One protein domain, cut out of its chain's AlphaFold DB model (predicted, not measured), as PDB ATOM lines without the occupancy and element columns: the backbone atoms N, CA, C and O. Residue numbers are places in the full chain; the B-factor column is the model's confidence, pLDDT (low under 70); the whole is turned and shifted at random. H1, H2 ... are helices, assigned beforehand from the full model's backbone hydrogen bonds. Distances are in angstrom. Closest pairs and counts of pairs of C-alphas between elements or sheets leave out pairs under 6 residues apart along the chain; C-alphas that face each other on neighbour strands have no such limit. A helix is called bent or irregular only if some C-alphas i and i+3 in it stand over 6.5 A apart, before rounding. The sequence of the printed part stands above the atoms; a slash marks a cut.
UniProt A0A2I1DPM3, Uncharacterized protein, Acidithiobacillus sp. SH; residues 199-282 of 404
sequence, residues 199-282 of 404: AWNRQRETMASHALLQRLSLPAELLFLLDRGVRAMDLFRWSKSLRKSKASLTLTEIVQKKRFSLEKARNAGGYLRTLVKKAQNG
ATOM      1  N   ALA A 199     114.097 -93.589 201.948       41.34
ATOM      2  CA  ALA A 199     114.916 -93.189 203.092       41.34
ATOM      3  C   ALA A 199     116.387 -93.599 202.903       41.34
ATOM      4  O   ALA A 199     117.290 -92.790 203.108       41.34
ATOM      5  N   TRP A 200     116.624 -94.812 202.399       39.97
ATOM      6  CA  TRP A 200     117.964 -95.309 202.108       39.97
ATOM      7  C   TRP A 200     118.635 -94.580 200.941       39.97
ATOM      8  O   TRP A 200     119.826 -94.309 201.010       39.97
ATOM      9  N   ASN A 201     117.912 -94.205 199.879       46.06
ATOM     10  CA  ASN A 201     118.500 -93.392 198.805       46.06
ATOM     11  C   ASN A 201     118.966 -92.024 199.324       46.06
ATOM     12  O   ASN A 201     120.070 -91.605 198.981       46.06
ATOM     13  N   ARG A 202     118.195 -91.390 200.221       48.66
ATOM     14  CA  ARG A 202     118.604 -90.144 200.895       48.66
ATOM     15  C   ARG A 202     119.833 -90.357 201.780       48.66
ATOM     16  O   ARG A 202     120.785 -89.595 201.681       48.66
ATOM     17  N   GLN A 203     119.846 -91.418 202.589       40.81
ATOM     18  CA  GLN A 203     120.952 -91.742 203.500       40.81
ATOM     19  C   GLN A 203     122.226 -92.180 202.756       40.81
ATOM     20  O   GLN A 203     123.343 -91.859 203.157       40.81
ATOM     21  N   ARG A 204     122.081 -92.863 201.618       39.19
ATOM     22  CA  ARG A 204     123.167 -93.240 200.709       39.19
ATOM     23  C   ARG A 204     123.757 -92.018 200.014       39.19
ATOM     24  O   ARG A 204     124.967 -91.984 199.830       39.19
ATOM     25  N   GLU A 205     122.952 -91.021 199.659       49.16
ATOM     26  CA  GLU A 205     123.456 -89.737 199.160       49.16
ATOM     27  C   GLU A 205     124.292 -89.004 200.221       49.16
ATOM     28  O   GLU A 205     125.296 -88.393 199.862       49.16
ATOM     29  N   THR A 206     123.970 -89.156 201.513       43.31
ATOM     30  CA  THR A 206     124.719 -88.565 202.646       43.31
ATOM     31  C   THR A 206     125.965 -89.368 203.060       43.31
ATOM     32  O   THR A 206     127.008 -88.802 203.375       43.31
ATOM     33  N   MET A 207     125.916 -90.704 203.039       36.66
ATOM     34  CA  MET A 207     127.065 -91.547 203.418       36.66
ATOM     35  C   MET A 207     128.067 -91.732 202.270       36.66
ATOM     36  O   MET A 207     129.279 -91.761 202.496       36.66
ATOM     37  N   ALA A 208     127.584 -91.814 201.024       41.47
ATOM     38  CA  ALA A 208     128.439 -91.837 199.839       41.47
ATOM     39  C   ALA A 208     129.010 -90.456 199.495       41.47
ATOM     40  O   ALA A 208     129.869 -90.375 198.624       41.47
ATOM     41  N   SER A 209     128.568 -89.379 200.144       46.81
ATOM     42  CA  SER A 209     129.300 -88.113 200.133       46.81
ATOM     43  C   SER A 209     130.436 -88.176 201.156       46.81
ATOM     44  O   SER A 209     131.583 -88.091 200.746       46.81
ATOM     45  N   HIS A 210     130.196 -88.485 202.432       39.03
ATOM     46  CA  HIS A 210     131.241 -88.409 203.472       39.03
ATOM     47  C   HIS A 210     132.448 -89.366 203.303       39.03
ATOM     48  O   HIS A 210     133.599 -88.943 203.410       39.03
ATOM     49  N   ALA A 211     132.227 -90.651 202.995       44.88
ATOM     50  CA  ALA A 211     133.322 -91.627 202.846       44.88
ATOM     51  C   ALA A 211     134.035 -91.539 201.480       44.88
ATOM     52  O   ALA A 211     135.206 -91.896 201.340       44.88
ATOM     53  N   LEU A 212     133.330 -91.054 200.454       43.56
ATOM     54  CA  LEU A 212     133.882 -90.819 199.118       43.56
ATOM     55  C   LEU A 212     134.670 -89.499 199.088       43.56
ATOM     56  O   LEU A 212     135.668 -89.414 198.382       43.56
ATOM     57  N   LEU A 213     134.280 -88.515 199.906       44.19
ATOM     58  CA  LEU A 213     135.015 -87.275 200.160       44.19
ATOM     59  C   LEU A 213     136.393 -87.526 200.781       44.19
ATOM     60  O   LEU A 213     137.372 -86.956 200.311       44.19
ATOM     61  N   GLN A 214     136.489 -88.435 201.758       47.41
ATOM     62  CA  GLN A 214     137.775 -88.832 202.349       47.41
ATOM     63  C   GLN A 214     138.652 -89.667 201.399       47.41
ATOM     64  O   GLN A 214     139.874 -89.592 201.471       47.41
ATOM     65  N   ARG A 215     138.056 -90.457 200.492       43.00
ATOM     66  CA  ARG A 215     138.798 -91.347 199.575       43.00
ATOM     67  C   ARG A 215     139.151 -90.751 198.215       43.00
ATOM     68  O   ARG A 215     140.049 -91.272 197.560       43.00
ATOM     69  N   LEU A 216     138.434 -89.734 197.739       47.69
ATOM     70  CA  LEU A 216     138.650 -89.188 196.395       47.69
ATOM     71  C   LEU A 216     139.663 -88.050 196.330       47.69
ATOM     72  O   LEU A 216     139.943 -87.606 195.215       47.69
ATOM     73  N   SER A 217     140.182 -87.571 197.466       60.28
ATOM     74  CA  SER A 217     141.034 -86.373 197.511       60.28
ATOM     75  C   SER A 217     140.442 -85.259 196.638       60.28
ATOM     76  O   SER A 217     141.131 -84.678 195.797       60.28
ATOM     77  N   LEU A 218     139.119 -85.058 196.733       62.53
ATOM     78  CA  LEU A 218     138.443 -84.034 195.944       62.53
ATOM     79  C   LEU A 218     139.020 -82.677 196.370       62.53
ATOM     80  O   LEU A 218     139.027 -82.399 197.570       62.53
ATOM     81  N   PRO A 219     139.500 -81.850 195.423       73.25
ATOM     82  CA  PRO A 219     139.949 -80.500 195.733       73.25
ATOM     83  C   PRO A 219     138.871 -79.751 196.518       73.25
ATOM     84  O   PRO A 219     137.678 -79.901 196.223       73.25
ATOM     85  N   ALA A 220     139.284 -78.972 197.519       71.50
ATOM     86  CA  ALA A 220     138.379 -78.270 198.429       71.50
ATOM     87  C   ALA A 220     137.358 -77.398 197.671       71.50
ATOM     88  O   ALA A 220     136.203 -77.255 198.070       71.50
ATOM     89  N   GLU A 221     137.759 -76.891 196.511       75.44
ATOM     90  CA  GLU A 221     136.967 -76.065 195.610       75.44
ATOM     91  C   GLU A 221     135.785 -76.805 194.974       75.44
ATOM     92  O   GLU A 221     134.871 -76.162 194.467       75.44
ATOM     93  N   LEU A 222     135.772 -78.141 194.988       81.88
ATOM     94  CA  LEU A 222     134.674 -78.952 194.458       81.88
ATOM     95  C   LEU A 222     133.666 -79.375 195.535       81.88
ATOM     96  O   LEU A 222     132.600 -79.883 195.187       81.88
ATOM     97  N   LEU A 223     133.978 -79.175 196.821       79.88
ATOM     98  CA  LEU A 223     133.155 -79.659 197.935       79.88
ATOM     99  C   LEU A 223     131.765 -79.018 197.946       79.88
ATOM    100  O   LEU A 223     130.774 -79.736 198.059       79.88
ATOM    101  N   PHE A 224     131.678 -77.704 197.709       81.56
ATOM    102  CA  PHE A 224     130.399 -76.980 197.722       81.56
ATOM    103  C   PHE A 224     129.400 -77.507 196.677       81.56
ATOM    104  O   PHE A 224     128.189 -77.363 196.827       81.56
ATOM    105  N   LEU A 225     129.880 -78.140 195.601       81.94
ATOM    106  CA  LEU A 225     129.007 -78.719 194.581       81.94
ATOM    107  C   LEU A 225     128.223 -79.916 195.124       81.94
ATOM    108  O   LEU A 225     127.118 -80.176 194.651       81.94
ATOM    109  N   LEU A 226     128.759 -80.620 196.121       79.56
ATOM    110  CA  LEU A 226     128.048 -81.709 196.783       79.56
ATOM    111  C   LEU A 226     126.857 -81.181 197.582       79.56
ATOM    112  O   LEU A 226     125.765 -81.732 197.459       79.56
ATOM    113  N   ASP A 227     127.029 -80.059 198.285       76.06
ATOM    114  CA  ASP A 227     125.945 -79.370 199.000       76.06
ATOM    115  C   ASP A 227     124.866 -78.851 198.034       76.06
ATOM    116  O   ASP A 227     123.687 -78.747 198.372       76.06
ATOM    117  N   ARG A 228     125.243 -78.586 196.774       77.44
ATOM    118  CA  ARG A 228     124.323 -78.246 195.673       77.44
ATOM    119  C   ARG A 228     123.718 -79.474 194.972       77.44
ATOM    120  O   ARG A 228     123.096 -79.328 193.918       77.44
ATOM    121  N   GLY A 229     123.883 -80.673 195.534       72.38
ATOM    122  CA  GLY A 229     123.294 -81.919 195.034       72.38
ATOM    123  C   GLY A 229     124.030 -82.546 193.847       72.38
ATOM    124  O   GLY A 229     123.496 -83.442 193.188       72.38
ATOM    125  N   VAL A 230     125.251 -82.098 193.532       77.69
ATOM    126  CA  VAL A 230     126.086 -82.754 192.518       77.69
ATOM    127  C   VAL A 230     126.671 -84.029 193.108       77.69
ATOM    128  O   VAL A 230     127.278 -84.028 194.172       77.69
ATOM    129  N   ARG A 231     126.524 -85.153 192.408       76.50
ATOM    130  CA  ARG A 231     127.036 -86.434 192.904       76.50
ATOM    131  C   ARG A 231     128.557 -86.482 192.767       76.50
ATOM    132  O   ARG A 231     129.094 -86.268 191.681       76.50
ATOM    133  N   ALA A 232     129.250 -86.893 193.823       74.25
ATOM    134  CA  ALA A 232     130.711 -87.001 193.821       74.25
ATOM    135  C   ALA A 232     131.256 -87.959 192.736       74.25
ATOM    136  O   ALA A 232     132.288 -87.699 192.116       74.25
ATOM    137  N   MET A 233     130.513 -89.025 192.410       76.00
ATOM    138  CA  MET A 233     130.843 -89.913 191.284       76.00
ATOM    139  C   MET A 233     130.800 -89.213 189.920       76.00
ATOM    140  O   MET A 233     131.563 -89.584 189.025       76.00
ATOM    141  N   ASP A 234     129.927 -88.220 189.743       80.19
ATOM    142  CA  ASP A 234     129.866 -87.442 188.505       80.19
ATOM    143  C   ASP A 234     131.061 -86.487 188.413       80.19
ATOM    144  O   ASP A 234     131.707 -86.447 187.367       80.19
ATOM    145  N   LEU A 235     131.449 -85.837 189.518       83.88
ATOM    146  CA  LEU A 235     132.674 -85.025 189.592       83.88
ATOM    147  C   LEU A 235     133.921 -85.848 189.229       83.88
ATOM    148  O   LEU A 235     134.737 -85.425 188.408       83.88
ATOM    149  N   PHE A 236     134.039 -87.067 189.764       80.81
ATOM    150  CA  PHE A 236     135.138 -87.973 189.424       80.81
ATOM    151  C   PHE A 236     135.132 -88.377 187.941       80.81
ATOM    152  O   PHE A 236     136.173 -88.391 187.278       80.81
ATOM    153  N   ARG A 237     133.956 -88.698 187.387       82.50
ATOM    154  CA  ARG A 237     133.820 -89.049 185.965       82.50
ATOM    155  C   ARG A 237     134.186 -87.878 185.064       82.50
ATOM    156  O   ARG A 237     134.903 -88.087 184.089       82.50
ATOM    157  N   TRP A 238     133.741 -86.668 185.385       88.38
ATOM    158  CA  TRP A 238     134.037 -85.471 184.603       88.38
ATOM    159  C   TRP A 238     135.512 -85.086 184.672       88.38
ATOM    160  O   TRP A 238     136.104 -84.847 183.622       88.38
ATOM    161  N   SER A 239     136.151 -85.151 185.845       85.31
ATOM    162  CA  SER A 239     137.594 -84.897 185.962       85.31
ATOM    163  C   SER A 239     138.423 -85.913 185.168       85.31
ATOM    164  O   SER A 239     139.391 -85.563 184.493       85.31
ATOM    165  N   LYS A 240     138.036 -87.196 185.192       82.44
ATOM    166  CA  LYS A 240     138.667 -88.238 184.370       82.44
ATOM    167  C   LYS A 240     138.430 -88.000 182.879       82.44
ATOM    168  O   LYS A 240     139.332 -88.224 182.079       82.44
ATOM    169  N   SER A 241     137.233 -87.556 182.509       85.38
ATOM    170  CA  SER A 241     136.869 -87.314 181.115       85.38
ATOM    171  C   SER A 241     137.618 -86.122 180.516       85.38
ATOM    172  O   SER A 241     138.080 -86.237 179.389       85.38
ATOM    173  N   LEU A 242     137.789 -85.024 181.262       86.38
ATOM    174  CA  LEU A 242     138.564 -83.849 180.826       86.38
ATOM    175  C   LEU A 242     140.047 -84.175 180.618       86.38
ATOM    176  O   LEU A 242     140.633 -83.789 179.610       86.38
ATOM    177  N   ARG A 243     140.631 -84.976 181.520       83.38
ATOM    178  CA  ARG A 243     142.005 -85.483 181.358       83.38
ATOM    179  C   ARG A 243     142.163 -86.333 180.099       83.38
ATOM    180  O   ARG A 243     143.156 -86.210 179.394       83.38
ATOM    181  N   LYS A 244     141.178 -87.186 179.798       84.19
ATOM    182  CA  LYS A 244     141.197 -88.037 178.598       84.19
ATOM    183  C   LYS A 244     141.045 -87.250 177.299       84.19
ATOM    184  O   LYS A 244     141.665 -87.623 176.312       84.19
ATOM    185  N   SER A 245     140.230 -86.198 177.288       78.56
ATOM    186  CA  SER A 245     139.990 -85.389 176.090       78.56
ATOM    187  C   SER A 245     141.099 -84.373 175.802       78.56
ATOM    188  O   SER A 245     140.946 -83.598 174.869       78.56
ATOM    189  N   LYS A 246     142.180 -84.338 176.604       78.69
ATOM    190  CA  LYS A 246     143.213 -83.286 176.560       78.69
ATOM    191  C   LYS A 246     142.603 -81.876 176.567       78.69
ATOM    192  O   LYS A 246     143.095 -80.982 175.885       78.69
ATOM    193  N   ALA A 247     141.507 -81.693 177.308       80.00
ATOM    194  CA  ALA A 247     140.921 -80.369 177.462       80.00
ATOM    195  C   ALA A 247     141.961 -79.441 178.105       80.00
ATOM    196  O   ALA A 247     142.693 -79.865 179.001       80.00
ATOM    197  N   SER A 248     142.011 -78.186 177.659       80.81
ATOM    198  CA  SER A 248     142.941 -77.188 178.202       80.81
ATOM    199  C   SER A 248     142.630 -76.801 179.646       80.81
ATOM    200  O   SER A 248     143.503 -76.261 180.314       80.81
ATOM    201  N   LEU A 249     141.408 -77.079 180.116       84.62
ATOM    202  CA  LEU A 249     140.946 -76.732 181.453       84.62
ATOM    203  C   LEU A 249     140.682 -77.962 182.320       84.62
ATOM    204  O   LEU A 249     140.026 -78.926 181.899       84.62
ATOM    205  N   THR A 250     141.124 -77.891 183.573       88.56
ATOM    206  CA  THR A 250     140.778 -78.876 184.602       88.56
ATOM    207  C   THR A 250     139.367 -78.645 185.147       88.56
ATOM    208  O   THR A 250     138.787 -77.567 185.023       88.56
ATOM    209  N   LEU A 251     138.776 -79.667 185.784       88.38
ATOM    210  CA  LEU A 251     137.454 -79.513 186.409       88.38
ATOM    211  C   LEU A 251     137.468 -78.413 187.484       88.38
ATOM    212  O   LEU A 251     136.504 -77.663 187.595       88.38
ATOM    213  N   THR A 252     138.560 -78.313 188.241       87.44
ATOM    214  CA  THR A 252     138.748 -77.290 189.271       87.44
ATOM    215  C   THR A 252     138.778 -75.892 188.659       87.44
ATOM    216  O   THR A 252     138.045 -75.027 189.123       87.44
ATOM    217  N   GLU A 253     139.517 -75.685 187.567       86.00
ATOM    218  CA  GLU A 253     139.549 -74.400 186.852       86.00
ATOM    219  C   GLU A 253     138.180 -74.018 186.287       86.00
ATOM    220  O   GLU A 253     137.763 -72.870 186.399       86.00
ATOM    221  N   ILE A 254     137.435 -74.973 185.717       88.12
ATOM    222  CA  ILE A 254     136.069 -74.725 185.226       88.12
ATOM    223  C   ILE A 254     135.170 -74.242 186.366       88.12
ATOM    224  O   ILE A 254     134.395 -73.297 186.198       88.12
ATOM    225  N   VAL A 255     135.270 -74.892 187.525       89.12
ATOM    226  CA  VAL A 255     134.469 -74.556 188.701       89.12
ATOM    227  C   VAL A 255     134.888 -73.214 189.286       89.12
ATOM    228  O   VAL A 255     134.011 -72.418 189.592       89.12
ATOM    229  N   GLN A 256     136.184 -72.910 189.363       85.56
ATOM    230  CA  GLN A 256     136.680 -71.601 189.793       85.56
ATOM    231  C   GLN A 256     136.197 -70.488 188.855       85.56
ATOM    232  O   GLN A 256     135.580 -69.527 189.313       85.56
ATOM    233  N   LYS A 257     136.354 -70.661 187.534       84.00
ATOM    234  CA  LYS A 257     135.918 -69.683 186.522       84.00
ATOM    235  C   LYS A 257     134.413 -69.424 186.532       84.00
ATOM    236  O   LYS A 257     133.990 -68.369 186.075       84.00
ATOM    237  N   LYS A 258     133.590 -70.369 187.006       84.31
ATOM    238  CA  LYS A 258     132.117 -70.269 187.022       84.31
ATOM    239  C   LYS A 258     131.497 -70.468 188.407       84.31
ATOM    240  O   LYS A 258     130.316 -70.810 188.493       84.31
ATOM    241  N   ARG A 259     132.254 -70.219 189.482       83.50
ATOM    242  CA  ARG A 259     131.842 -70.524 190.863       83.50
ATOM    243  C   ARG A 259     130.514 -69.871 191.230       83.50
ATOM    244  O   ARG A 259     129.565 -70.565 191.571       83.50
ATOM    245  N   PHE A 260     130.418 -68.559 191.039       78.19
ATOM    246  CA  PHE A 260     129.209 -67.788 191.332       78.19
ATOM    247  C   PHE A 260     127.977 -68.286 190.558       78.19
ATOM    248  O   PHE A 260     126.886 -68.432 191.110       78.19
ATOM    249  N   SER A 261     128.145 -68.605 189.269       79.75
ATOM    250  CA  SER A 261     127.060 -69.150 188.447       79.75
ATOM    251  C   SER A 261     126.641 -70.549 188.902       79.75
ATOM    252  O   SER A 261     125.457 -70.867 188.869       79.75
ATOM    253  N   LEU A 262     127.592 -71.386 189.326       83.25
ATOM    254  CA  LEU A 262     127.325 -72.724 189.863       83.25
ATOM    255  C   LEU A 262     126.610 -72.664 191.217       83.25
ATOM    256  O   LEU A 262     125.695 -73.455 191.450       83.25
ATOM    257  N   GLU A 263     126.972 -71.711 192.074       80.94
ATOM    258  CA  GLU A 263     126.297 -71.466 193.352       80.94
ATOM    259  C   GLU A 263     124.830 -71.051 193.124       80.94
ATOM    260  O   GLU A 263     123.927 -71.649 193.715       80.94
ATOM    261  N   LYS A 264     124.573 -70.128 192.184       78.25
ATOM    262  CA  LYS A 264     123.219 -69.635 191.854       78.25
ATOM    263  C   LYS A 264     122.377 -70.563 190.967       78.25
ATOM    264  O   LYS A 264     121.160 -70.400 190.894       78.25
ATOM    265  N   ALA A 265     122.976 -71.534 190.279       77.19
ATOM    266  CA  ALA A 265     122.253 -72.394 189.342       77.19
ATOM    267  C   ALA A 265     121.192 -73.255 190.047       77.19
ATOM    268  O   ALA A 265     121.502 -73.970 190.998       77.19
ATOM    269  N   ARG A 266     119.957 -73.289 189.520       74.38
ATOM    270  CA  ARG A 266     118.875 -74.167 190.022       74.38
ATOM    271  C   ARG A 266     119.245 -75.656 189.970       74.38
ATOM    272  O   ARG A 266     118.804 -76.428 190.813       74.38
ATOM    273  N   ASN A 267     120.052 -76.051 188.985       84.12
ATOM    274  CA  ASN A 267     120.599 -77.400 188.842       84.12
ATOM    275  C   ASN A 267     122.103 -77.315 188.545       84.12
ATOM    276  O   ASN A 267     122.525 -77.330 187.384       84.12
ATOM    277  N   ALA A 268     122.907 -77.222 189.606       80.94
ATOM    278  CA  ALA A 268     124.360 -77.099 189.511       80.94
ATOM    279  C   ALA A 268     125.001 -78.275 188.750       80.94
ATOM    280  O   ALA A 268     125.907 -78.065 187.946       80.94
ATOM    281  N   GLY A 269     124.492 -79.501 188.922       81.69
ATOM    282  CA  GLY A 269     125.025 -80.689 188.246       81.69
ATOM    283  C   GLY A 269     124.768 -80.682 186.741       81.69
ATOM    284  O   GLY A 269     125.664 -80.982 185.951       81.69
ATOM    285  N   GLY A 270     123.560 -80.293 186.330       79.44
ATOM    286  CA  GLY A 270     123.218 -80.110 184.921       79.44
ATOM    287  C   GLY A 270     124.057 -79.013 184.265       79.44
ATOM    288  O   GLY A 270     124.607 -79.227 183.187       79.44
ATOM    289  N   TYR A 271     124.212 -77.873 184.943       85.88
ATOM    290  CA  TYR A 271     125.009 -76.752 184.449       85.88
ATOM    291  C   TYR A 271     126.496 -77.112 184.317       85.88
ATOM    292  O   TYR A 271     127.094 -76.908 183.259       85.88
ATOM    293  N   LEU A 272     127.073 -77.756 185.337       89.50
ATOM    294  CA  LEU A 272     128.464 -78.205 185.312       89.50
ATOM    295  C   LEU A 272     128.720 -79.227 184.200       89.50
ATOM    296  O   LEU A 272     129.728 -79.136 183.503       89.50
ATOM    297  N   ARG A 273     127.789 -80.159 183.958       88.88
ATOM    298  CA  ARG A 273     127.888 -81.111 182.841       88.88
ATOM    299  C   ARG A 273     128.004 -80.402 181.491       88.88
ATOM    300  O   ARG A 273     128.759 -80.859 180.632       88.88
ATOM    301  N   THR A 274     127.260 -79.318 181.294       87.19
ATOM    302  CA  THR A 274     127.329 -78.511 180.070       87.19
ATOM    303  C   THR A 274     128.694 -77.846 179.936       87.19
ATOM    304  O   THR A 274     129.308 -77.961 178.881       87.19
ATOM    305  N   LEU A 275     129.218 -77.241 181.008       88.94
ATOM    306  CA  LEU A 275     130.559 -76.640 181.006       88.94
ATOM    307  C   LEU A 275     131.657 -77.670 180.701       88.94
ATOM    308  O   LEU A 275     132.544 -77.405 179.898       88.94
ATOM    309  N   VAL A 276     131.564 -78.872 181.274       89.94
ATOM    310  CA  VAL A 276     132.501 -79.973 180.996       89.94
ATOM    311  C   VAL A 276     132.478 -80.360 179.519       89.94
ATOM    312  O   VAL A 276     133.537 -80.530 178.925       89.94
ATOM    313  N   LYS A 277     131.295 -80.463 178.898       88.25
ATOM    314  CA  LYS A 277     131.188 -80.740 177.456       88.25
ATOM    315  C   LYS A 277     131.799 -79.626 176.607       88.25
ATOM    316  O   LYS A 277     132.522 -79.925 175.666       88.25
ATOM    317  N   LYS A 278     131.557 -78.361 176.963       85.75
ATOM    318  CA  LYS A 278     132.160 -77.210 176.276       85.75
ATOM    319  C   LYS A 278     133.687 -77.276 176.309       85.75
ATOM    320  O   LYS A 278     134.323 -77.205 175.265       85.75
ATOM    321  N   ALA A 279     134.266 -77.529 177.485       87.00
ATOM    322  CA  ALA A 279     135.712 -77.714 177.627       87.00
ATOM    323  C   ALA A 279     136.246 -78.890 176.793       87.00
ATOM    324  O   ALA A 279     137.321 -78.792 176.211       87.00
ATOM    325  N   GLN A 280     135.502 -79.998 176.710       87.62
ATOM    326  CA  GLN A 280     135.875 -81.156 175.885       87.62
ATOM    327  C   GLN A 280     135.878 -80.848 174.389       87.62
ATOM    328  O   GLN A 280     136.718 -81.376 173.668       87.62
ATOM    329  N   ASN A 281     134.963 -79.991 173.944       84.75
ATOM    330  CA  ASN A 281     134.862 -79.546 172.557       84.75
ATOM    331  C   ASN A 281     135.866 -78.432 172.208       84.75
ATOM    332  O   ASN A 281     135.884 -77.971 171.071       84.75
ATOM    333  N   GLY A 282     136.673 -77.964 173.170       79.81
ATOM    334  CA  GLY A 282     137.571 -76.821 172.985       79.81
ATOM    335  C   GLY A 282     136.854 -75.466 172.936       79.81
ATOM    336  O   GLY A 282     137.456 -74.467 172.547       79.81
TER     337      GLY A 282
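AT A GLANCE: This is residues 199 to 282 of the 404 residues of an uncharacterized protein of Acidithiobacillus sp. SH (UniProt A0A2I1DPM3). A small body of helices has one long helix, H1, reaching away from it as an arm, whose residues 199 to 204 stick out free. In the body, H3 and H6 run side by side the same way, H4 packs crosswise on both, and the short helices H2 and H5 complete it, H2 packing on H4 and H5 making a corner with the first residues of H6. The 84 printed residues hold six named helices, H1 to H6 in order, and no named strand; the class is all helix, and the helix packing is mostly crossed. The whole is compact, with a radius of gyration of the C-alphas of 12.7 A, and elongated, with spans of 41 by 26 by 20 A.

HOW THE PARTS SIT: H1, residues 199 to 215, only just touches H3, residues 232 to 244, with 3 pairs of C-alphas within 8 A; the closest C-alphas are those of Ser 209 and Ala 232, 6.6 A apart. The two stand at a steep tilt of 47 degrees and run the same way. H3 touches H6, residues 268 to 280, with residues 238 to 242 alone, at a shallow tilt of 8 degrees, the same way; their closest C-alphas, Leu 242 and Gln 280, are 6.2 A apart. H4, residues 251 to 257, touches H3 about perpendicular, at 84 degrees, with the C-alphas of Ser 239 and Leu 251 closest at 5.4 A. H4 also touches H6 about perpendicular, at 76 degrees, with the C-alphas of Ile 254 and Leu 275 closest at 7.2 A. H2, residues 220 to 227, touches H4 about perpendicular, at 88 degrees; the closest C-alphas, Glu 221 and Thr 252, are 6.7 A apart. H5, residues 259 to 264, and H6 only just touch, only at the corner, with the C-alphas of Leu 262 and Ala 268 closest at 5.3 A. H1 is apart from H4, H5 and H6. Every O i to N i+4 pair is within hydrogen-bond range in H3, H4, H5 and H6; in H1 12 of 13 are, and in H2 0 of 4, beside 4 of 5 O i to N i+3 pairs.

IN THESE COORDINATES: H1 begins at C-alpha 199 (114.916, -93.189, 203.092) and is 24.2 A long. H3 is 18.5 A long and H6 18.3 A, ending at C-alpha 280 (135.875, -81.156, 175.885). H2 is 12.5 A long and only just irregular: C-alphas 221 and 224 are 7.0 A apart. H4 is 9.9 A long and H5 8.7 A.

THE WHOLE: The two C-alphas farthest apart, those of Ala 199 and Gly 282, are 41.1 A apart. The printed part has no cut and no long link. Residues 199 to 218 have pLDDT under 70, and the mean of the printed part is 73.5.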